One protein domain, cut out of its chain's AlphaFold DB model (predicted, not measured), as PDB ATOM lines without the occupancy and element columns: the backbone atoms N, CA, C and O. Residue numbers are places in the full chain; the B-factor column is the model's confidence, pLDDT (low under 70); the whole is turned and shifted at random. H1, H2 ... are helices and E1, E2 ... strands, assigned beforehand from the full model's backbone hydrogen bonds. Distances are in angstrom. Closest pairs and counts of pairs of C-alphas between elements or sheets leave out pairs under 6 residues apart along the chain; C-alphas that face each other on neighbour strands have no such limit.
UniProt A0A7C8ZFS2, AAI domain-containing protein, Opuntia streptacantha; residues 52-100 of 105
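This is residues 52 to 100 of the 105 residues of the protein "AAI domain-containing protein" of Opuntia streptacantha (UniProt A0A7C8ZFS2). A long hairpin of two strands, E1 and E2, makes one side of this domain, and two short helices follow one another along its other side, both with more close C-alphas to E2 than to E1. H1 packs near the turn of the hairpin, H2 packs farther along E2, and beyond H2 a loop sticks out with residues 73 to 78 standing free. The printed part has 49 residues with two named helices and two named strands, in the order H1, H2, E1, E2; the sheet has the order E1 - E2, antiparallel, and the class is mixed, helices and strands. The whole is only just loose, close to compact, with a radius of gyration of the C-alphas of 11.7 A, and it is elongated, spanning 33 by 19 by 15 A.

Find C-alpha 52 at (-62.224, 40.256, -21.537); there H1 begins, and it runs over residues 52 to 61, 14.3 A from first to last C-alpha. After a tight link of 2 residues comes H2, residues 64 to 71, 10.7 A long. A long link of 11 residues leads to E1, residues 83 to 89, which begins at C-alpha 83 at (-44.366, 22.917, -20.315) and is 19.3 A long. A tight link of 3 residues then leads to E2, residues 93 to 99, 19.4 A long, whose last C-alpha is at (-41.638, 27.489, -19.183).

Look first at the hairpin of E1 and E2, antiparallel neighbours with 162 degrees between their directions. The C-alphas of Thr 86 and Thr 96 face each other at 4.3 A. Near them, N 85 and O 97 are within hydrogen-bond range at 2.9 A, as are N 89 and O 93 at 2.8 A. From H1 to E2, the closest C-alphas are those of Cys 56 and Cys 93, 6.0 A apart; from H1 to E1, those of Cys 56 and Val 89, 6.5 A apart. From H2 to E2, the closest C-alphas are those of Thr 64 and Tyr 97, 5.4 A apart, and 7 pairs are within 8 A. H2 and E1 are near each other, with 6 pairs of C-alphas within 10 A. H1 and H2 are apart, though they follow each other in the chain. In H1 and H2 every O i to N i+4 pair is within hydrogen-bond range.

The two C-alphas farthest apart, those of Glu 53 and Thr 76, are 33.5 A from each other. The printed part, residues 52 to 100, has no cut, and the link from H2 to E1 is long. The mean pLDDT of the printed part is 91.6, and no printed residue of this predicted model is under 70.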
ATOM      1  N   GLU A  52     -63.021  41.270 -20.843       94.50
ATOM      2  CA  GLU A  52     -62.224  40.256 -21.537       94.50
ATOM      3  C   GLU A  52     -61.067  40.902 -22.292       94.50
ATOM      4  O   GLU A  52     -59.932  40.453 -22.119       94.50
ATOM      5  N   GLU A  53     -61.320  42.027 -22.969       93.25
ATOM      6  CA  GLU A  53     -60.285  42.808 -23.654       93.25
ATOM      7  C   GLU A  53     -59.194  43.257 -22.670       93.25
ATOM      8  O   GLU A  53     -57.991  43.087 -22.908       93.25
ATOM      9  N   GLU A  54     -59.601  43.796 -21.515       96.00
ATOM     10  CA  GLU A  54     -58.675  44.211 -20.462       96.00
ATOM     11  C   GLU A  54     -57.898  43.029 -19.878       96.00
ATOM     12  O   GLU A  54     -56.680  43.124 -19.703       96.00
ATOM     13  N   CYS A  55     -58.567  41.908 -19.599       96.25
ATOM     14  CA  CYS A  55     -57.921  40.693 -19.103       96.25
ATOM     15  C   CYS A  55     -56.880  40.174 -20.103       96.25
ATOM     16  O   CYS A  55     -55.738  39.885 -19.735       96.25
ATOM     17  N   CYS A  56     -57.245  40.122 -21.383       96.00
ATOM     18  CA  CYS A  56     -56.373  39.695 -22.464       96.00
ATOM     19  C   CYS A  56     -55.141  40.600 -22.595       96.00
ATOM     20  O   CYS A  56     -54.018  40.105 -22.745       96.00
ATOM     21  N   ARG A  57     -55.329  41.923 -22.509       96.69
ATOM     22  CA  ARG A  57     -54.227  42.894 -22.505       96.69
ATOM     23  C   ARG A  57     -53.270  42.625 -21.350       96.69
ATOM     24  O   ARG A  57     -52.071  42.506 -21.585       96.69
ATOM     25  N   TRP A  58     -53.791  42.470 -20.134       97.19
ATOM     26  CA  TRP A  58     -52.964  42.184 -18.963       97.19
ATOM     27  C   TRP A  58     -52.189  40.877 -19.109       97.19
ATOM     28  O   TRP A  58     -50.992  40.859 -18.841       97.19
ATOM     29  N   LEU A  59     -52.817  39.802 -19.595       96.88
ATOM     30  CA  LEU A  59     -52.122  38.534 -19.837       96.88
ATOM     31  C   LEU A  59     -50.974  38.692 -20.842       96.88
ATOM     32  O   LEU A  59     -49.900  38.147 -20.634       96.88
ATOM     33  N   LYS A  60     -51.141  39.477 -21.908       96.06
ATOM     34  CA  LYS A  60     -50.055  39.718 -22.877       96.06
ATOM     35  C   LYS A  60     -48.880  40.516 -22.294       96.06
ATOM     36  O   LYS A  60     -47.776  40.414 -22.817       96.06
ATOM     37  N   GLU A  61     -49.109  41.306 -21.245       97.50
ATOM     38  CA  GLU A  61     -48.080  42.118 -20.579       97.50
ATOM     39  C   GLU A  61     -47.303  41.347 -19.495       97.50
ATOM     40  O   GLU A  61     -46.193  41.746 -19.137       97.50
ATOM     41  N   VAL A  62     -47.853  40.249 -18.965       97.06
ATOM     42  CA  VAL A  62     -47.180  39.447 -17.934       97.06
ATOM     43  C   VAL A  62     -45.970  38.721 -18.525       97.06
ATOM     44  O   VAL A  62     -46.058  38.023 -19.533       97.06
ATOM     45  N   ASP A  63     -44.820  38.835 -17.858       96.56
ATOM     46  CA  ASP A  63     -43.600  38.160 -18.296       96.56
ATOM     47  C   ASP A  63     -43.653  36.644 -18.041       96.56
ATOM     48  O   ASP A  63     -44.074  36.173 -16.978       96.56
ATOM     49  N   THR A  64     -43.135  35.870 -18.997       95.25
ATOM     50  CA  THR A  64     -43.061  34.405 -18.911       95.25
ATOM     51  C   THR A  64     -42.327  33.940 -17.651       95.25
ATOM     52  O   THR A  64     -42.787  33.017 -16.984       95.25
ATOM     53  N   LYS A  65     -41.227  34.593 -17.256       93.94
ATOM     54  CA  LYS A  65     -40.481  34.269 -16.032       93.94
ATOM     55  C   LYS A  65     -41.362  34.364 -14.791       93.94
ATOM     56  O   LYS A  65     -41.260  33.492 -13.934       93.94
ATOM     57  N   CYS A  66     -42.221  35.379 -14.702       94.44
ATOM     58  CA  CYS A  66     -43.112  35.564 -13.559       94.44
ATOM     59  C   CYS A  66     -44.107  34.402 -13.440       94.44
ATOM     60  O   CYS A  66     -44.253  33.823 -12.366       94.44
ATOM     61  N   VAL A  67     -44.721  34.001 -14.558       94.38
ATOM     62  CA  VAL A  67     -45.636  32.851 -14.600       94.38
ATOM     63  C   VAL A  67     -44.904  31.563 -14.227       94.38
ATOM     64  O   VAL A  67     -45.369  30.810 -13.376       94.38
ATOM     65  N   CYS A  68     -43.729  31.318 -14.806       92.19
ATOM     66  CA  CYS A  68     -42.974  30.099 -14.528       92.19
ATOM     67  C   CYS A  68     -42.497  30.015 -13.070       92.19
ATOM     68  O   CYS A  68     -42.537  28.937 -12.484       92.19
ATOM     69  N   ASP A  69     -42.087  31.139 -12.474       91.31
ATOM     70  CA  ASP A  69     -41.698  31.219 -11.061       91.31
ATOM     71  C   ASP A  69     -42.906  31.066 -10.112       91.31
ATOM     72  O   ASP A  69     -42.719  30.773  -8.936       91.31
ATOM     73  N   LEU A  70     -44.148  31.212 -10.590       90.69
ATOM     74  CA  LEU A  70     -45.345  30.854  -9.822       90.69
ATOM     75  C   LEU A  70     -45.647  29.349  -9.912       90.69
ATOM     76  O   LEU A  70     -46.026  28.721  -8.924       90.69
ATOM     77  N   LEU A  71     -45.457  28.751 -11.089       89.19
ATOM     78  CA  LEU A  71     -45.805  27.347 -11.340       89.19
ATOM     79  C   LEU A  71     -44.908  26.348 -10.589       89.19
ATOM     80  O   LEU A  71     -45.322  25.214 -10.361       89.19
ATOM     81  N   VAL A  72     -43.724  26.762 -10.131       87.12
ATOM     82  CA  VAL A  72     -42.849  25.945  -9.262       87.12
ATOM     83  C   VAL A  72     -43.424  25.697  -7.863       87.12
ATOM     84  O   VAL A  72     -42.974  24.775  -7.190       87.12
ATOM     85  N   TYR A  73     -44.419  26.476  -7.427       88.69
ATOM     86  CA  TYR A  73     -45.115  26.251  -6.154       88.69
ATOM     87  C   TYR A  73     -46.253  25.232  -6.260       88.69
ATOM     88  O   TYR A  73     -46.868  24.885  -5.248       88.69
ATOM     89  N   LEU A  74     -46.562  24.750  -7.469       86.44
ATOM     90  CA  LEU A  74     -47.527  23.674  -7.632       86.44
ATOM     91  C   LEU A  74     -47.012  22.397  -6.950       86.44
ATOM     92  O   LEU A  74     -45.810  22.122  -6.970       86.44
ATOM     93  N   PRO A  75     -47.909  21.570  -6.386       86.94
ATOM     94  CA  PRO A  75     -47.545  20.246  -5.905       86.94
ATOM     95  C   PRO A  75     -46.752  19.453  -6.951       86.94
ATOM     96  O   PRO A  75     -47.020  19.538  -8.151       86.94
ATOM     97  N   THR A  76     -45.819  18.618  -6.497       81.50
ATOM     98  CA  THR A  76     -44.857  17.899  -7.355       81.50
ATOM     99  C   THR A  76     -45.492  17.053  -8.460       81.50
ATOM    100  O   THR A  76     -44.883  16.874  -9.508       81.50
ATOM    101  N   PHE A  77     -46.725  16.573  -8.282       83.38
ATOM    102  CA  PHE A  77     -47.448  15.815  -9.311       83.38
ATOM    103  C   PHE A  77     -47.963  16.674 -10.483       83.38
ATOM    104  O   PHE A  77     -48.287  16.131 -11.538       83.38
ATOM    105  N   LEU A  78     -48.042  17.998 -10.316       83.12
ATOM    106  CA  LEU A  78     -48.403  18.964 -11.365       83.12
ATOM    107  C   LEU A  78     -47.178  19.673 -11.951       83.12
ATOM    108  O   LEU A  78     -47.261  20.233 -13.045       83.12
ATOM    109  N   ALA A  79     -46.043  19.634 -11.248       80.00
ATOM    110  CA  ALA A  79     -44.793  20.218 -11.706       80.00
ATOM    111  C   ALA A  79     -44.247  19.436 -12.915       80.00
ATOM    112  O   ALA A  79     -43.819  18.286 -12.807       80.00
ATOM    113  N   LYS A  80     -44.254  20.067 -14.093       79.94
ATOM    114  CA  LYS A  80     -43.650  19.521 -15.316       79.94
ATOM    115  C   LYS A  80     -42.325  20.227 -15.614       79.94
ATOM    116  O   LYS A  80     -42.319  21.455 -15.613       79.94
ATOM    117  N   PRO A  81     -41.246  19.496 -15.969       76.06
ATOM    118  CA  PRO A  81     -39.957  20.095 -16.311       76.06
ATOM    119  C   PRO A  81     -40.079  21.127 -17.442       76.06
ATOM    120  O   PRO A  81     -39.874  22.304 -17.220       76.06
ATOM    121  N   ARG A  82     -40.534  20.753 -18.639       88.50
ATOM    122  CA  ARG A  82     -40.820  21.719 -19.716       88.50
ATOM    123  C   ARG A  82     -42.291  21.682 -20.055       88.50
ATOM    124  O   ARG A  82     -42.823  20.601 -20.318       88.50
ATOM    125  N   HIS A  83     -42.942  22.835 -20.035       90.19
ATOM    126  CA  HIS A  83     -44.366  22.917 -20.315       90.19
ATOM    127  C   HIS A  83     -44.767  24.276 -20.882       90.19
ATOM    128  O   HIS A  83     -44.160  25.300 -20.578       90.19
ATOM    129  N   ASN A  84     -45.836  24.250 -21.674       94.44
ATOM    130  CA  ASN A  84     -46.515  25.441 -22.147       94.44
ATOM    131  C   ASN A  84     -47.716  25.673 -21.234       94.44
ATOM    132  O   ASN A  84     -48.594  24.813 -21.137       94.44
ATOM    133  N   TYR A  85     -47.743  26.810 -20.549       93.19
ATOM    134  CA  TYR A  85     -48.907  27.242 -19.792       93.19
ATOM    135  C   TYR A  85     -49.760  28.122 -20.700       93.19
ATOM    136  O   TYR A  85     -49.323  29.190 -21.118       93.19
ATOM    137  N   THR A  86     -50.942  27.640 -21.076       95.75
ATOM    138  CA  THR A  86     -51.847  28.349 -21.990       95.75
ATOM    139  C   THR A  86     -53.044  28.872 -21.217       95.75
ATOM    140  O   THR A  86     -53.705  28.106 -20.518       95.75
ATOM    141  N   VAL A  87     -53.321  30.166 -21.358       95.75
ATOM    142  CA  VAL A  87     -54.517  30.822 -20.829       95.75
ATOM    143  C   VAL A  87     -55.367  31.267 -22.009       95.75
ATOM    144  O   VAL A  87     -54.882  31.975 -22.894       95.75
ATOM    145  N   THR A  88     -56.629  30.852 -22.010       95.69
ATOM    146  CA  THR A  88     -57.616  31.264 -23.008       95.69
ATOM    147  C   THR A  88     -58.665  32.128 -22.321       95.69
ATOM    148  O   THR A  88     -59.313  31.679 -21.375       95.69
ATOM    149  N   VAL A  89     -58.800  33.368 -22.782       94.31
ATOM    150  CA  VAL A  89     -59.886  34.279 -22.416       94.31
ATOM    151  C   VAL A  89     -60.855  34.290 -23.587       94.31
ATOM    152  O   VAL A  89     -60.440  34.503 -24.725       94.31
ATOM    153  N   ALA A  90     -62.129  34.023 -23.302       87.94
ATOM    154  CA  ALA A  90     -63.176  33.976 -24.313       87.94
ATOM    155  C   ALA A  90     -62.832  33.057 -25.510       87.94
ATOM    156  O   ALA A  90     -62.362  31.933 -25.313       87.94
ATOM    157  N   GLN A  91     -63.138  33.489 -26.738       83.12
ATOM    158  CA  GLN A  91     -62.950  32.705 -27.968       83.12
ATOM    159  C   GLN A  91     -61.732  33.150 -28.792       83.12
ATOM    160  O   GLN A  91     -61.266  32.394 -29.644       83.12
ATOM    161  N   ASP A  92     -61.203  34.345 -28.547       82.75
ATOM    162  CA  ASP A  92     -60.266  35.063 -29.418       82.75
ATOM    163  C   ASP A  92     -58.911  35.372 -28.772       82.75
ATOM    164  O   ASP A  92     -57.918  35.546 -29.485       82.75
ATOM    165  N   CYS A  93     -58.808  35.360 -27.443       93.12
ATOM    166  CA  CYS A  93     -57.547  35.611 -26.761       93.12
ATOM    167  C   CYS A  93     -56.923  34.331 -26.198       93.12
ATOM    168  O   CYS A  93     -57.337  33.799 -25.171       93.12
ATOM    169  N   THR A  94     -55.859  33.851 -26.844       96.44
ATOM    170  CA  THR A  94     -55.019  32.757 -26.330       96.44
ATOM    171  C   THR A  94     -53.593  33.245 -26.114       96.44
ATOM    172  O   THR A  94     -52.928  33.678 -27.055       96.44
ATOM    173  N   VAL A  95     -53.109  33.145 -24.876       97.00
ATOM    174  CA  VAL A  95     -51.739  33.502 -24.487       97.00
ATOM    175  C   VAL A  95     -51.027  32.248 -24.001       97.00
ATOM    176  O   VAL A  95     -51.551  31.511 -23.168       97.00
ATOM    177  N   THR A  96     -49.835  31.992 -24.536       97.62
ATOM    178  CA  THR A  96     -49.021  30.822 -24.182       97.62
ATOM    179  C   THR A  96     -47.686  31.271 -23.611       97.62
ATOM    180  O   THR A  96     -46.960  32.019 -24.260       97.62
ATOM    181  N   TYR A  97     -47.353  30.777 -22.421       96.44
ATOM    182  CA  TYR A  97     -46.071  30.995 -21.756       96.44
ATOM    183  C   TYR A  97     -45.251  29.711 -21.809       96.44
ATOM    184  O   TYR A  97     -45.698  28.656 -21.346       96.44
ATOM    185  N   GLU A  98     -44.051  29.789 -22.372       95.69
ATOM    186  CA  GLU A  98     -43.149  28.644 -22.487       95.69
ATOM    187  C   GLU A  98     -42.202  28.591 -21.288       95.69
ATOM    188  O   GLU A  98     -41.269  29.388 -21.165       95.69
ATOM    189  N   CYS A  99     -42.429  27.630 -20.395       92.31
ATOM    190  CA  CYS A  99     -41.638  27.489 -19.183       92.31
ATOM    191  C   CYS A  99     -40.506  26.462 -19.347       92.31
ATOM    192  O   CYS A  99     -40.764  25.295 -19.678       92.31
ATOM    193  N   PRO A 100     -39.241  26.852 -19.085       87.19
ATOM    194  CA  PRO A 100     -38.125  25.917 -19.044       87.19
ATOM    195  C   PRO A 100     -38.153  25.074 -17.759       87.19
ATOM    196  O   PRO A 100     -38.776  25.456 -16.769       87.19
TER     197      PRO A 100